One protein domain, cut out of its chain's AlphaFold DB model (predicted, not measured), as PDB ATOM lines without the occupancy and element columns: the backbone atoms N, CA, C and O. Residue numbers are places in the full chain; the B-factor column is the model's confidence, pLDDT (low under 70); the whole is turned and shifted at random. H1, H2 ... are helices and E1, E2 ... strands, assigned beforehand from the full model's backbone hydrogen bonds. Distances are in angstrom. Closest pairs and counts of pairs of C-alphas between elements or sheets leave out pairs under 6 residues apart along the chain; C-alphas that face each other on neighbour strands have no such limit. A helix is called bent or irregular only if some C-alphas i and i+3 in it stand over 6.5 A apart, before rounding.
ATOM      1  N   SER A   2      27.910  -3.244  20.116       71.69
ATOM      2  CA  SER A   2      29.272  -3.708  19.769       71.69
ATOM      3  C   SER A   2      29.372  -5.228  19.671       71.69
ATOM      4  O   SER A   2      29.964  -5.747  18.738       71.69
ATOM      5  N   ASP A   3      28.735  -5.930  20.607       80.38
ATOM      6  CA  ASP A   3      28.874  -7.382  20.707       80.38
ATOM      7  C   ASP A   3      28.126  -8.092  19.571       80.38
ATOM      8  O   ASP A   3      28.620  -9.089  19.056       80.38
ATOM      9  N   ILE A   4      26.993  -7.524  19.121       83.44
ATOM     10  CA  ILE A   4      26.247  -8.026  17.958       83.44
ATOM     11  C   ILE A   4      27.025  -7.794  16.665       83.44
ATOM     12  O   ILE A   4      27.168  -8.717  15.873       83.44
ATOM     13  N   ASP A   5      27.597  -6.602  16.479       86.38
ATOM     14  CA  ASP A   5      28.434  -6.311  15.309       86.38
ATOM     15  C   ASP A   5      29.615  -7.289  15.185       86.38
ATOM     16  O   ASP A   5      29.883  -7.782  14.090       86.38
ATOM     17  N   ILE A   6      30.281  -7.618  16.298       88.06
ATOM     18  CA  ILE A   6      31.432  -8.532  16.304       88.06
ATOM     19  C   ILE A   6      31.035  -9.924  15.799       88.06
ATOM     20  O   ILE A   6      31.672 -10.433  14.874       88.06
ATOM     21  N   TRP A   7      29.999 -10.543  16.377       90.75
ATOM     22  CA  TRP A   7      29.640 -11.907  15.979       90.75
ATOM     23  C   TRP A   7      28.970 -11.953  14.602       90.75
ATOM     24  O   TRP A   7      29.252 -12.873  13.840       90.75
ATOM     25  N   VAL A   8      28.164 -10.946  14.231       90.19
ATOM     26  CA  VAL A   8      27.533 -10.864  12.898       90.19
ATOM     27  C   VAL A   8      28.601 -10.833  11.807       90.19
ATOM     28  O   VAL A   8      28.501 -11.566  10.823       90.19
ATOM     29  N   ARG A   9      29.656 -10.028  11.987       89.25
ATOM     30  CA  ARG A   9      30.780  -9.972  11.041       89.25
ATOM     31  C   ARG A   9      31.539 -11.290  10.977       89.25
ATOM     32  O   ARG A   9      31.834 -11.746   9.877       89.25
ATOM     33  N   ALA A  10      31.831 -11.898  12.127       91.00
ATOM     34  CA  ALA A  10      32.530 -13.182  12.181       91.00
ATOM     35  C   ALA A  10      31.742 -14.289  11.461       91.00
ATOM     36  O   ALA A  10      32.319 -15.089  10.726       91.00
ATOM     37  N   GLN A  11      30.415 -14.296  11.612       92.38
ATOM     38  CA  GLN A  11      29.545 -15.255  10.939       92.38
ATOM     39  C   GLN A  11      29.479 -15.016   9.425       92.38
ATOM     40  O   GLN A  11      29.631 -15.961   8.654       92.38
ATOM     41  N   GLN A  12      29.324 -13.763   8.981       92.00
ATOM     42  CA  GLN A  12      29.390 -13.418   7.551       92.00
ATOM     43  C   GLN A  12      30.725 -13.821   6.933       92.00
ATOM     44  O   GLN A  12      30.752 -14.377   5.838       92.00
ATOM     45  N   GLU A  13      31.826 -13.548   7.631       93.12
ATOM     46  CA  GLU A  13      33.153 -13.938   7.179       93.12
ATOM     47  C   GLU A  13      33.240 -15.456   7.037       93.12
ATOM     48  O   GLU A  13      33.605 -15.920   5.961       93.12
ATOM     49  N   ASN A  14      32.826 -16.232   8.044       93.19
ATOM     50  CA  ASN A  14      32.857 -17.693   7.975       93.19
ATOM     51  C   ASN A  14      32.047 -18.248   6.792       93.19
ATOM     52  O   ASN A  14      32.576 -19.070   6.050       93.19
ATOM     53  N   ILE A  15      30.833 -17.739   6.556       93.19
ATOM     54  CA  ILE A  15      29.995 -18.130   5.407       93.19
ATOM     55  C   ILE A  15      30.701 -17.882   4.065       93.19
ATOM     56  O   ILE A  15      30.492 -18.625   3.110       93.19
ATOM     57  N   ILE A  16      31.530 -16.838   3.975       92.00
ATOM     58  CA  ILE A  16      32.235 -16.468   2.742       92.00
ATOM     59  C   ILE A  16      33.547 -17.244   2.576       92.00
ATOM     60  O   ILE A  16      33.913 -17.581   1.447       92.00
ATOM     61  N   VAL A  17      34.298 -17.460   3.661       92.12
ATOM     62  CA  VAL A  17      35.688 -17.940   3.577       92.12
ATOM     63  C   VAL A  17      35.855 -19.435   3.809       92.12
ATOM     64  O   VAL A  17      36.858 -19.984   3.351       92.12
ATOM     65  N   ASP A  18      34.945 -20.086   4.531       91.94
ATOM     66  CA  ASP A  18      35.084 -21.494   4.903       91.94
ATOM     67  C   ASP A  18      34.658 -22.402   3.736       91.94
ATOM     68  O   ASP A  18      33.484 -22.438   3.376       91.94
ATOM     69  N   PRO A  19      35.587 -23.158   3.119       92.50
ATOM     70  CA  PRO A  19      35.267 -23.997   1.971       92.50
ATOM     71  C   PRO A  19      34.621 -25.336   2.359       92.50
ATOM     72  O   PRO A  19      34.368 -26.154   1.474       92.50
ATOM     73  N   SER A  20      34.438 -25.615   3.656       92.44
ATOM     74  CA  SER A  20      33.903 -26.895   4.142       92.44
ATOM     75  C   SER A  20      32.384 -27.026   4.009       92.44
ATOM     76  O   SER A  20      31.869 -28.134   4.145       92.44
ATOM     77  N   PHE A  21      31.685 -25.929   3.712       95.00
ATOM     78  CA  PHE A  21      30.254 -25.907   3.443       95.00
ATOM     79  C   PHE A  21      29.897 -24.832   2.413       95.00
ATOM     80  O   PHE A  21      30.710 -23.977   2.065       95.00
ATOM     81  N   TRP A  22      28.652 -24.864   1.941       94.94
ATOM     82  CA  TRP A  22      28.112 -23.877   1.010       94.94
ATOM     83  C   TRP A  22      26.754 -23.376   1.482       94.94
ATOM     84  O   TRP A  22      25.852 -24.172   1.727       94.94
ATOM     85  N   ILE A  23      26.577 -22.054   1.545       96.38
ATOM     86  CA  ILE A  23      25.256 -21.434   1.700       96.38
ATOM     87  C   ILE A  23      24.846 -20.851   0.349       96.38
ATOM     88  O   ILE A  23      25.497 -19.951  -0.181       96.38
ATOM     89  N   MET A  24      23.786 -21.398  -0.242       95.31
ATOM     90  CA  MET A  24      23.292 -21.010  -1.558       95.31
ATOM     91  C   MET A  24      21.990 -20.225  -1.441       95.31
ATOM     92  O   MET A  24      20.933 -20.782  -1.149       95.31
ATOM     93  N   GLU A  25      22.046 -18.939  -1.766       95.69
ATOM     94  CA  GLU A  25      20.857 -18.096  -1.854       95.69
ATOM     95  C   GLU A  25      20.116 -18.334  -3.179       95.69
ATOM     96  O   GLU A  25      20.638 -18.089  -4.273       95.69
ATOM     97  N   LYS A  26      18.863 -18.784  -3.096       95.62
ATOM     98  CA  LYS A  26      17.955 -18.923  -4.238       95.62
ATOM     99  C   LYS A  26      16.862 -17.869  -4.162       95.62
ATOM    100  O   LYS A  26      16.237 -17.674  -3.127       95.62
ATOM    101  N   ARG A  27      16.602 -17.182  -5.275       94.25
ATOM    102  CA  ARG A  27      15.565 -16.144  -5.318       94.25
ATOM    103  C   ARG A  27      14.167 -16.765  -5.297       94.25
ATOM    104  O   ARG A  27      13.885 -17.657  -6.094       94.25
ATOM    105  N   SER A  28      13.306 -16.242  -4.429       94.00
ATOM    106  CA  SER A  28      11.874 -16.550  -4.375       94.00
ATOM    107  C   SER A  28      11.043 -15.372  -4.887       94.00
ATOM    108  O   SER A  28      11.430 -14.211  -4.730       94.00
ATOM    109  N   GLY A  29       9.903 -15.677  -5.512       92.94
ATOM    110  CA  GLY A  29       8.889 -14.692  -5.903       92.94
ATOM    111  C   GLY A  29       7.877 -14.382  -4.799       92.94
ATOM    112  O   GLY A  29       7.063 -13.482  -4.974       92.94
ATOM    113  N   GLU A  30       7.934 -15.108  -3.685       92.94
ATOM    114  CA  GLU A  30       7.038 -14.978  -2.537       92.94
ATOM    115  C   GLU A  30       7.868 -14.762  -1.267       92.94
ATOM    116  O   GLU A  30       9.027 -15.189  -1.191       92.94
ATOM    117  N   GLU A  31       7.285 -14.084  -0.281       92.94
ATOM    118  CA  GLU A  31       7.875 -13.993   1.054       92.94
ATOM    119  C   GLU A  31       7.849 -15.375   1.708       92.94
ATOM    120  O   GLU A  31       6.862 -16.104   1.618       92.94
ATOM    121  N   THR A  32       8.958 -15.775   2.324       93.00
ATOM    122  CA  THR A  32       9.121 -17.124   2.876       93.00
ATOM    123  C   THR A  32       9.828 -17.039   4.219       93.00
ATOM    124  O   THR A  32      10.826 -16.321   4.357       93.00
ATOM    125  N   TYR A  33       9.320 -17.757   5.218       95.31
ATOM    126  CA  TYR A  33      10.002 -17.846   6.504       95.31
ATOM    127  C   TYR A  33      11.318 -18.625   6.373       95.31
ATOM    128  O   TYR A  33      11.445 -19.469   5.482       95.31
ATOM    129  N   PRO A  34      12.310 -18.372   7.249       96.00
ATOM    130  CA  PRO A  34      13.605 -19.047   7.163       96.00
ATOM    131  C   PRO A  34      13.505 -20.580   7.149       96.00
ATOM    132  O   PRO A  34      14.181 -21.214   6.341       96.00
ATOM    133  N   TRP A  35      12.623 -21.166   7.970       95.50
ATOM    134  CA  TRP A  35      12.414 -22.619   8.047       95.50
ATOM    135  C   TRP A  35      11.749 -23.199   6.789       95.50
ATOM    136  O   TRP A  35      12.192 -24.228   6.289       95.50
ATOM    137  N   ASP A  36      10.764 -22.510   6.204       94.75
ATOM    138  CA  ASP A  36      10.101 -22.949   4.964       94.75
ATOM    139  C   ASP A  36      11.033 -22.872   3.740       94.75
ATOM    140  O   ASP A  36      10.869 -23.585   2.744       94.75
ATOM    141  N   GLY A  37      12.013 -21.967   3.800       93.75
ATOM    142  CA  GLY A  37      12.970 -21.704   2.732       93.75
ATOM    143  C   GLY A  37      14.253 -22.530   2.798       93.75
ATOM    144  O   GLY A  37      15.052 -22.439   1.863       93.75
ATOM    145  N   LEU A  38      14.471 -23.299   3.865       96.62
ATOM    146  CA  LEU A  38      15.714 -24.029   4.097       96.62
ATOM    147  C   LEU A  38      15.675 -25.425   3.467       96.62
ATOM    148  O   LEU A  38      14.745 -26.207   3.661       96.62
ATOM    149  N   ARG A  39      16.735 -25.781   2.739       96.31
ATOM    150  CA  ARG A  39      16.986 -27.159   2.296       96.31
ATOM    151  C   ARG A  39      18.446 -27.510   2.476       96.31
ATOM    152  O   ARG A  39      19.308 -26.820   1.950       96.31
ATOM    153  N   ILE A  40      18.729 -28.625   3.139       95.31
ATOM    154  CA  ILE A  40      20.104 -29.073   3.370       95.31
ATOM    155  C   ILE A  40      20.369 -30.358   2.596       95.31
ATOM    156  O   ILE A  40      19.640 -31.342   2.718       95.31
ATOM    157  N   SER A  41      21.448 -30.366   1.817       94.12
ATOM    158  CA  SER A  41      21.919 -31.530   1.073       94.12
ATOM    159  C   SER A  41      23.435 -31.631   1.178       94.12
ATOM    160  O   SER A  41      24.150 -30.731   0.753       94.12
ATOM    161  N   GLY A  42      23.936 -32.724   1.763       93.06
ATOM    162  CA  GLY A  42      25.372 -32.878   2.009       93.06
ATOM    163  C   GLY A  42      25.926 -31.744   2.878       93.06
ATOM    164  O   GLY A  42      25.440 -31.552   3.994       93.06
ATOM    165  N   ASP A  43      26.905 -31.031   2.333       94.25
ATOM    166  CA  ASP A  43      27.613 -29.860   2.870       94.25
ATOM    167  C   ASP A  43      27.013 -28.520   2.394       94.25
ATOM    168  O   ASP A  43      27.601 -27.459   2.584       94.25
ATOM    169  N   THR A  44      25.850 -28.554   1.742       95.44
ATOM    170  CA  THR A  44      25.208 -27.375   1.158       95.44
ATOM    171  C   THR A  44      23.867 -27.089   1.831       95.44
ATOM    172  O   THR A  44      23.008 -27.971   1.911       95.44
ATOM    173  N   ALA A  45      23.668 -25.852   2.287       96.88
ATOM    174  CA  ALA A  45      22.375 -25.323   2.704       96.88
ATOM    175  C   ALA A  45      21.873 -24.339   1.646       96.88
ATOM    176  O   ALA A  45      22.524 -23.348   1.327       96.88
ATOM    177  N   GLU A  46      20.705 -24.608   1.090       97.44
ATOM    178  CA  GLU A  46      19.994 -23.691   0.217       97.44
ATOM    179  C   GLU A  46      18.985 -22.901   1.042       97.44
ATOM    180  O   GLU A  46      18.216 -23.490   1.804       97.44
ATOM    181  N   VAL A  47      18.963 -21.585   0.856       96.50
ATOM    182  CA  VAL A  47      17.994 -20.693   1.495       96.50
ATOM    183  C   VAL A  47      17.225 -19.902   0.446       96.50
ATOM    184  O   VAL A  47      17.784 -19.488  -0.575       96.50
ATOM    185  N   LEU A  48      15.934 -19.682   0.685       96.44
ATOM    186  CA  LEU A  48      15.112 -18.830  -0.168       96.44
ATOM    187  C   LEU A  48      15.193 -17.368   0.275       96.44
ATOM    188  O   LEU A  48      14.882 -17.029   1.411       96.44
ATOM    189  N   VAL A  49      15.566 -16.493  -0.658       95.00
ATOM    190  CA  VAL A  49      15.627 -15.041  -0.457       95.00
ATOM    191  C   VAL A  49      14.595 -14.376  -1.355       95.00
ATOM    192  O   VAL A  49      14.661 -14.488  -2.584       95.00
ATOM    193  N   TYR A  50      13.651 -13.655  -0.759       94.88
ATOM    194  CA  TYR A  50      12.618 -12.949  -1.506       94.88
ATOM    195  C   TYR A  50      13.227 -11.884  -2.428       94.88
ATOM    196  O   TYR A  50      14.016 -11.036  -2.007       94.88
ATOM    197  N   ALA A  51      12.863 -11.917  -3.711       92.44
ATOM    198  CA  ALA A  51      13.406 -11.000  -4.710       92.44
ATOM    199  C   ALA A  51      13.064  -9.526  -4.427       92.44
ATOM    200  O   ALA A  51      13.824  -8.648  -4.833       92.44
ATOM    201  N   GLY A  52      11.954  -9.258  -3.728       91.44
ATOM    202  CA  GLY A  52      11.548  -7.910  -3.322       91.44
ATOM    203  C   GLY A  52      12.326  -7.338  -2.132       91.44
ATOM    204  O   GLY A  52      12.300  -6.128  -1.932       91.44
ATOM    205  N   ALA A  53      13.047  -8.176  -1.380       91.88
ATOM    206  CA  ALA A  53      13.847  -7.776  -0.222       91.88
ATOM    207  C   ALA A  53      15.228  -8.462  -0.257       91.88
ATOM    208  O   ALA A  53      15.534  -9.281   0.605       91.88
ATOM    209  N   PRO A  54      16.079  -8.178  -1.261       91.75
ATOM    210  CA  PRO A  54      17.321  -8.918  -1.466       91.75
ATOM    211  C   PRO A  54      18.327  -8.772  -0.319       91.75
ATOM    212  O   PRO A  54      19.113  -9.692  -0.106       91.75
ATOM    213  N   ASP A  55      18.273  -7.660   0.415       90.06
ATOM    214  CA  ASP A  55      19.155  -7.366   1.548       90.06
ATOM    215  C   ASP A  55      18.865  -8.252   2.773       90.06
ATOM    216  O   ASP A  55      19.703  -8.354   3.669       90.06
ATOM    217  N   SER A  56      17.719  -8.948   2.809       91.56
ATOM    218  CA  SER A  56      17.446  -9.955   3.841       91.56
ATOM    219  C   SER A  56      18.318 -11.206   3.683       91.56
ATOM    220  O   SER A  56      18.485 -11.954   4.646       91.56
ATOM    221  N   GLY A  57      18.919 -11.413   2.502       91.88
ATOM    222  CA  GLY A  57      19.655 -12.629   2.147       91.88
ATOM    223  C   GLY A  57      20.747 -12.994   3.144       91.88
ATOM    224  O   GLY A  57      20.777 -14.125   3.615       91.88
ATOM    225  N   SER A  58      21.551 -12.023   3.587       90.75
ATOM    226  CA  SER A  58      22.601 -12.270   4.583       90.75
ATOM    227  C   SER A  58      22.061 -12.809   5.912       90.75
ATOM    228  O   SER A  58      22.702 -13.648   6.534       90.75
ATOM    229  N   PHE A  59      20.874 -12.368   6.330       93.25
ATOM    230  CA  PHE A  59      20.253 -12.780   7.591       93.25
ATOM    231  C   PHE A  59      19.551 -14.132   7.466       93.25
ATOM    232  O   PHE A  59      19.628 -14.953   8.376       93.25
ATOM    233  N   VAL A  60      18.924 -14.406   6.319       94.69
ATOM    234  CA  VAL A  60      18.377 -15.741   6.030       94.69
ATOM    235  C   VAL A  60      19.513 -16.765   5.886       94.69
ATOM    236  O   VAL A  60      19.403 -17.889   6.371       94.69
ATOM    237  N   SER A  61      20.648 -16.371   5.309       95.94
ATOM    238  CA  SER A  61      21.853 -17.200   5.217       95.94
ATOM    239  C   SER A  61      22.420 -17.582   6.590       95.94
ATOM    240  O   SER A  61      22.966 -18.675   6.721       95.94
ATOM    241  N   PHE A  62      22.239 -16.761   7.633       96.56
ATOM    242  CA  PHE A  62      22.609 -17.146   9.003       96.56
ATOM    243  C   PHE A  62      21.795 -18.331   9.504       96.56
ATOM    244  O   PHE A  62      22.359 -19.230  10.119       96.56
ATOM    245  N   TYR A  63      20.493 -18.372   9.204       97.25
ATOM    246  CA  TYR A  63      19.643 -19.504   9.567       97.25
ATOM    247  C   TYR A  63      20.168 -20.808   8.947       97.25
ATOM    248  O   TYR A  63      20.394 -21.786   9.656       97.25
ATOM    249  N   GLY A  64      20.460 -20.800   7.640       96.38
ATOM    250  CA  GLY A  64      21.050 -21.961   6.965       96.38
ATOM    251  C   GLY A  64      22.449 -22.318   7.472       96.38
ATOM    252  O   GLY A  64      22.797 -23.494   7.546       96.38
ATOM    253  N   HIS A  65      23.244 -21.317   7.857       96.94
ATOM    254  CA  HIS A  65      24.571 -21.517   8.430       96.94
ATOM    255  C   HIS A  65      24.523 -22.199   9.795       96.94
ATOM    256  O   HIS A  65      25.232 -23.183   9.973       96.94
ATOM    257  N   PHE A  66      23.665 -21.759  10.719       96.44
ATOM    258  CA  PHE A  66      23.539 -22.404  12.032       96.44
ATOM    259  C   PHE A  66      23.166 -23.880  11.907       96.44
ATOM    260  O   PHE A  66      23.828 -24.731  12.491       96.44
ATOM    261  N   HIS A  67      22.186 -24.193  11.061       96.38
ATOM    262  CA  HIS A  67      21.802 -25.572  10.769       96.38
ATOM    263  C   HIS A  67      22.921 -26.404  10.131       96.38
ATOM    264  O   HIS A  67      23.062 -27.597  10.397       96.38
ATOM    265  N   MET A  68      23.741 -25.788   9.276       95.56
ATOM    266  CA  MET A  68      24.907 -26.462   8.714       95.56
ATOM    267  C   MET A  68      25.971 -26.730   9.785       95.56
ATOM    268  O   MET A  68      26.549 -27.813   9.806       95.56
ATOM    269  N   MET A  69      26.217 -25.773  10.682       95.25
ATOM    270  CA  MET A  69      27.185 -25.931  11.771       95.25
ATOM    271  C   MET A  69      26.738 -26.986  12.781       95.25
ATOM    272  O   MET A  69      27.576 -27.761  13.229       95.25
ATOM    273  N   ASP A  70      25.441 -27.074  13.073       94.69
ATOM    274  CA  ASP A  70      24.855 -28.156  13.872       94.69
ATOM    275  C   ASP A  70      25.130 -29.529  13.243       94.69
ATOM    276  O   ASP A  70      25.770 -30.392  13.841       94.69
ATOM    277  N   LYS A  71      24.806 -29.690  11.955       93.31
ATOM    278  CA  LYS A  71      25.078 -30.930  11.211       93.31
ATOM    279  C   LYS A  71      26.564 -31.309  11.157       93.31
ATOM    280  O   LYS A  71      26.898 -32.485  10.988       93.31
ATOM    281  N   MET A  72      27.450 -30.321  11.227       93.06
ATOM    282  CA  MET A  72      28.902 -30.496  11.192       93.06
ATOM    283  C   MET A  72      29.539 -30.632  12.580       93.06
ATOM    284  O   MET A  72      30.760 -30.764  12.633       93.06
ATOM    285  N   ASP A  73      28.751 -30.621  13.662       92.81
ATOM    286  CA  ASP A  73      29.228 -30.674  15.053       92.81
ATOM    287  C   ASP A  73      30.154 -29.491  15.409       92.81
ATOM    288  O   ASP A  73      31.204 -29.633  16.030       92.81
ATOM    289  N   ARG A  74      29.791 -28.298  14.917       93.12
ATOM    290  CA  ARG A  74      30.535 -27.030  15.067       93.12
ATOM    291  C   ARG A  74      29.667 -25.883  15.583       93.12
ATOM    292  O   ARG A  74      30.100 -24.731  15.592       93.12
ATOM    293  N   LEU A  75      28.426 -26.164  15.984       92.50
ATOM    294  CA  LEU A  75      27.471 -25.133  16.389       92.50
ATOM    295  C   LEU A  75      27.974 -24.309  17.580       92.50
ATOM    296  O   LEU A  75      27.780 -23.095  17.593       92.50
ATOM    297  N   GLU A  76      28.676 -24.933  18.528       91.62
ATOM    298  CA  GLU A  76      29.214 -24.272  19.726       91.62
ATOM    299  C   GLU A  76      30.137 -23.079  19.416       91.62
ATOM    300  O   GLU A  76      30.210 -22.132  20.201       91.62
ATOM    301  N   GLU A  77      30.801 -23.080  18.252       90.12
ATOM    302  CA  GLU A  77      31.677 -21.989  17.811       90.12
ATOM    303  C   GLU A  77      30.886 -20.698  17.530       90.12
ATOM    304  O   GLU A  77      31.412 -19.592  17.686       90.12
ATOM    305  N   PHE A  78      29.622 -20.829  17.116       90.62
ATOM    306  CA  PHE A  78      28.796 -19.726  16.613       90.62
ATOM    307  C   PHE A  78      27.586 -19.427  17.502       90.62
ATOM    308  O   PHE A  78      27.162 -18.270  17.602       90.62
ATOM    309  N   LEU A  79      27.047 -20.450  18.164       91.81
ATOM    310  CA  LEU A  79      25.879 -20.383  19.035       91.81
ATOM    311  C   LEU A  79      26.133 -21.162  20.341       91.81
ATOM    312  O   LEU A  79      25.496 -22.185  20.594       91.81
ATOM    313  N   PRO A  80      27.069 -20.698  21.192       88.88
ATOM    314  CA  PRO A  80      27.457 -21.410  22.412       88.88
ATOM    315  C   PRO A  80      26.306 -21.580  23.416       88.88
ATOM    316  O   PRO A  80      26.309 -22.520  24.204       88.88
ATOM    317  N   GLU A  81      25.302 -20.701  23.399       88.00
ATOM    318  CA  GLU A  81      24.101 -20.830  24.234       88.00
ATOM    319  C   GLU A  81      23.204 -22.021  23.864       88.00
ATOM    320  O   GLU A  81      22.334 -22.374  24.655       88.00
ATOM    321  N   ALA A  82      23.415 -22.631  22.693       90.44
ATOM    322  CA  ALA A  82      22.640 -23.757  22.179       90.44
ATOM    323  C   ALA A  82      23.441 -25.070  22.127       90.44
ATOM    324  O   ALA A  82      22.999 -26.012  21.483       90.44
ATOM    325  N   MET A  83      24.601 -25.146  22.794       81.19
ATOM    326  CA  MET A  83      25.546 -26.278  22.714       81.19
ATOM    327  C   MET A  83      24.916 -27.658  22.981       81.19
ATOM    328  O   MET A  83      25.324 -28.633  22.366       81.19
ATOM    329  N   ASP A  84      23.919 -27.728  23.865       86.81
ATOM    330  CA  ASP A  84      23.198 -28.964  24.208       86.81
ATOM    331  C   ASP A  84      21.701 -28.887  23.842       86.81
ATOM    332  O   ASP A  84      20.885 -29.668  24.337       86.81
ATOM    333  N   ALA A  85      21.308 -27.882  23.056       91.69
ATOM    334  CA  ALA A  85      19.922 -27.696  22.663       91.69
ATOM    335  C   ALA A  85      19.599 -28.610  21.477       91.69
ATOM    336  O   ALA A  85      20.338 -28.659  20.500       91.69
ATOM    337  N   GLU A  86      18.458 -29.289  21.541       91.81
ATOM    338  CA  GLU A  86      17.952 -30.135  20.461       91.81
ATOM    339  C   GLU A  86      16.498 -29.764  20.146       91.81
ATOM    340  O   GLU A  86      15.797 -29.166  20.969       91.81
ATOM    341  N   GLY A  87      16.041 -30.124  18.942       93.56
ATOM    342  CA  GLY A  87      14.651 -29.943  18.521       93.56
ATOM    343  C   GLY A  87      14.187 -28.490  18.638       93.56
ATOM    344  O   GLY A  87      14.813 -27.576  18.098       93.56
ATOM    345  N   TYR A  88      13.091 -28.273  19.365       95.69
ATOM    346  CA  TYR A  88      12.505 -26.946  19.537       95.69
ATOM    347  C   TYR A  88      13.446 -25.938  20.216       95.69
ATOM    348  O   TYR A  88      13.519 -24.784  19.789       95.69
ATOM    349  N   GLU A  89      14.195 -26.343  21.246       95.44
ATOM    350  CA  GLU A  89      15.088 -25.419  21.963       95.44
ATOM    351  C   GLU A  89      16.223 -24.920  21.063       95.44
ATOM    352  O   GLU A  89      16.603 -23.746  21.127       95.44
ATOM    353  N   LEU A  90      16.717 -25.785  20.171       96.00
ATOM    354  CA  LEU A  90      17.696 -25.408  19.158       96.00
ATOM    355  C   LEU A  90      17.102 -24.396  18.174       96.00
ATOM    356  O   LEU A  90      17.678 -23.327  17.963       96.00
ATOM    357  N   GLU A  91      15.921 -24.682  17.619       96.88
ATOM    358  CA  GLU A  91      15.233 -23.766  16.699       96.88
ATOM    359  C   GLU A  91      14.972 -22.402  17.325       96.88
ATOM    360  O   GLU A  91      15.205 -21.361  16.704       96.88
ATOM    361  N   ARG A  92      14.518 -22.401  18.575       96.81
ATOM    362  CA  ARG A  92      14.270 -21.197  19.354       96.81
ATOM    363  C   ARG A  92      15.545 -20.375  19.523       96.81
ATOM    364  O   ARG A  92      15.506 -19.161  19.319       96.81
ATOM    365  N   ALA A  93      16.671 -21.011  19.850       96.69
ATOM    366  CA  ALA A  93      17.957 -20.332  19.997       96.69
ATOM    367  C   ALA A  93      18.480 -19.777  18.660       96.69
ATOM    368  O   ALA A  93      18.899 -18.617  18.594       96.69
ATOM    369  N   ILE A  94      18.393 -20.560  17.581       96.81
ATOM    370  CA  ILE A  94      18.787 -20.137  16.230       96.81
ATOM    371  C   ILE A  94      17.952 -18.932  15.783       96.81
ATOM    372  O   ILE A  94      18.504 -17.915  15.357       96.81
ATOM    373  N   LEU A  95      16.624 -19.012  15.878       96.94
ATOM    374  CA  LEU A  95      15.724 -17.956  15.405       96.94
ATOM    375  C   LEU A  95      15.776 -16.716  16.292       96.94
ATOM    376  O   LEU A  95      15.686 -15.597  15.779       96.94
ATOM    377  N   ALA A  96      16.024 -16.879  17.594       96.00
ATOM    378  CA  ALA A  96      16.429 -15.762  18.429       96.00
ATOM    379  C   ALA A  96      17.685 -15.113  17.826       96.00
ATOM    380  O   ALA A  96      17.650 -13.937  17.458       96.00
ATOM    381  N   ARG A  97      18.767 -15.860  17.609       95.06
ATOM    382  CA  ARG A  97      20.010 -15.273  17.097       95.06
ATOM    383  C   ARG A  97      19.849 -14.594  15.731       95.06
ATOM    384  O   ARG A  97      20.381 -13.502  15.526       95.06
ATOM    385  N   VAL A  98      19.045 -15.158  14.831       95.88
ATOM    386  CA  VAL A  98      18.678 -14.527  13.549       95.88
ATOM    387  C   VAL A  98      17.908 -13.218  13.765       95.88
ATOM    388  O   VAL A  98      18.193 -12.225  13.095       95.88
ATOM    389  N   SER A  99      16.984 -13.173  14.727       95.56
ATOM    390  CA  SER A  99      16.267 -11.949  15.105       95.56
ATOM    391  C   SER A  99      17.199 -10.846  15.624       95.56
ATOM    392  O   SER A  99      16.991  -9.686  15.268       95.56
ATOM    393  N   ASP A 100      18.239 -11.176  16.400       94.19
ATOM    394  CA  ASP A 100      19.234 -10.186  16.853       94.19
ATOM    395  C   ASP A 100      20.025  -9.606  15.676       94.19
ATOM    396  O   ASP A 100      20.245  -8.392  15.604       94.19
ATOM    397  N   ALA A 101      20.434 -10.457  14.729       93.81
ATOM    398  CA  ALA A 101      21.096  -9.989  13.516       93.81
ATOM    399  C   ALA A 101      20.172  -9.101  12.681       93.81
ATOM    400  O   ALA A 101      20.610  -8.058  12.194       93.81
ATOM    401  N   TRP A 102      18.897  -9.470  12.541       95.38
ATOM    402  CA  TRP A 102      17.928  -8.661  11.807       95.38
ATOM    403  C   TRP A 102      17.727  -7.286  12.448       95.38
ATOM    404  O   TRP A 102      17.780  -6.273  11.751       95.38
ATOM    405  N   LEU A 103      17.597  -7.222  13.779       93.69
ATOM    406  CA  LEU A 103      17.538  -5.955  14.512       93.69
ATOM    407  C   LEU A 103      18.781  -5.097  14.255       93.69
ATOM    408  O   LEU A 103      18.677  -3.881  14.071       93.69
ATOM    409  N   TYR A 104      19.960  -5.718  14.220       91.75
ATOM    410  CA  TYR A 104      21.200  -5.032  13.872       91.75
ATOM    411  C   TYR A 104      21.176  -4.500  12.433       91.75
ATOM    412  O   TYR A 104      21.488  -3.331  12.226       91.75
ATOM    413  N   GLY A 105      20.718  -5.286  11.456       90.12
ATOM    414  CA  GLY A 105      20.515  -4.836  10.073       90.12
ATOM    415  C   GLY A 105      19.590  -3.622   9.975       90.12
ATOM    416  O   GLY A 105      19.966  -2.575   9.439       90.12
ATOM    417  N   ARG A 106      18.405  -3.730  10.585       91.31
ATOM    418  CA  ARG A 106      17.383  -2.674  10.610       91.31
ATOM    419  C   ARG A 106      17.876  -1.394  11.283       91.31
ATOM    420  O   ARG A 106      17.550  -0.310  10.816       91.31
ATOM    421  N   SER A 107      18.668  -1.502  12.351       89.56
ATOM    422  CA  SER A 107      19.140  -0.334  13.110       89.56
ATOM    423  C   SER A 107      20.437   0.287  12.586       89.56
ATOM    424  O   SER A 107      20.579   1.508  12.638       89.56
ATOM    425  N   ALA A 108      21.385  -0.513  12.092       86.75
ATOM    426  CA  ALA A 108      22.703  -0.035  11.669       86.75
ATOM    427  C   ALA A 108      22.774   0.327  10.179       86.75
ATOM    428  O   ALA A 108      23.559   1.203   9.808       86.75
ATOM    429  N   PHE A 109      21.966  -0.319   9.330       83.50
ATOM    430  CA  PHE A 109      22.060  -0.193   7.870       83.50
ATOM    431  C   PHE A 109      20.766   0.258   7.187       83.50
ATOM    432  O   PHE A 109      20.743   0.333   5.961       83.50
ATOM    433  N   ASP A 110      19.714   0.563   7.954       85.88
ATOM    434  CA  ASP A 110      18.389   0.938   7.431       85.88
ATOM    435  C   ASP A 110      17.864  -0.078   6.397       85.88
ATOM    436  O   ASP A 110      17.226   0.270   5.402       85.88
ATOM    437  N   THR A 111      18.185  -1.364   6.611       88.88
ATOM    438  CA  THR A 111      17.781  -2.464   5.729       88.88
ATOM    439  C   THR A 111      16.266  -2.424   5.529       88.88
ATOM    440  O   THR A 111      15.565  -2.309   6.531       88.88
ATOM    441  N   PRO A 112      15.725  -2.522   4.302       89.62
ATOM    442  CA  PRO A 112      14.280  -2.482   4.084       89.62
ATOM    443  C   PRO A 112      13.524  -3.530   4.917       89.62
ATOM    444  O   PRO A 112      14.075  -4.602   5.180       89.62
ATOM    445  N   PRO A 113      12.274  -3.251   5.333       91.12
ATOM    446  CA  PRO A 113      11.466  -4.222   6.061       91.12
ATOM    447  C   PRO A 113      11.260  -5.496   5.238       91.12
ATOM    448  O   PRO A 113      11.146  -5.454   4.009       91.12
ATOM    449  N   TYR A 114      11.195  -6.624   5.932       94.19
ATOM    450  CA  TYR A 114      10.937  -7.933   5.350       94.19
ATOM    451  C   TYR A 114      10.013  -8.693   6.293       94.19
ATOM    452  O   TYR A 114      10.428  -9.061   7.392       94.19
TER     453      TYR A 114
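What this domain is: This is residues 2 to 114 of the 174 residues of an uncharacterized protein of Gemmatimonadetes bacterium (UniProt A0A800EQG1). A small sheet forms a wall, H2 packs slantwise over one face of it, and H3 folds back along H2 on the side away from the sheet. H1 crosses both helices, H2 near its own end and H3 near its start. The printed part has 113 residues, with three named helices and three named strands in the order H1 E1 E2 E3 H2 H3; the sheet, E1 E3 E2, is mixed, and the class is mixed, helices and strands. It is compact, with a radius of gyration of the C-alphas of 13.3 A, and rounded, spanning 35 by 34 by 29 A.

Where its parts are: Find E1 at residues 22 to 28, E2 at 39 to 41 and E3 at 44 to 50, 19.3 A long. H2, residues 54 to 71, runs 26.6 A; it is only just irregular, C-alphas 55 and 58 being 6.7 A apart. H1, residues 2 to 17, starts at C-alpha 2 (29.272, -3.708, 19.769) and runs 22.5 A. H3, residues 87 to 108, runs 31.7 A to C-alpha 108 (22.703, -0.035, 11.669).

How they stand to each other: E3 is parallel to E1 (N 26 to O 47, 2.8 A) and antiparallel to E2 (N 39 to O 46, 2.9 A), its hairpin partner. H2 is on the sheet in two layers, a helix on one face, at a height of 8.1 A; its closest C-alphas to E3 are Gly 57 and Val 49, 5.4 A. H2 and H3, a helical hairpin, touch at Phe 59 and Trp 102, closest C-alphas 6.3 A, at a shallow tilt of 30 degrees, opposite ways. Residues 4 to 8 of H1 touch H3, closest C-alphas Val 8 and Ala 101, 6.5 A, about perpendicular at 74 degrees. Residues 11 to 15 of H1 touch H2, closest C-alphas Ile 15 and His 65, 7.1 A, about perpendicular at 77 degrees. Every O i to N i+4 pair is within hydrogen-bond range in H1 and H3, and 11 of 14 in H2.

The domain as a whole: The farthest C-alphas, Gly 52 and Asp 84, are 36.6 A apart. The printed part has no cut; look at residues 72 to 86 for the long link, H2 to H3. Mean pLDDT of the printed part is 92.8, and no printed residue is under 70.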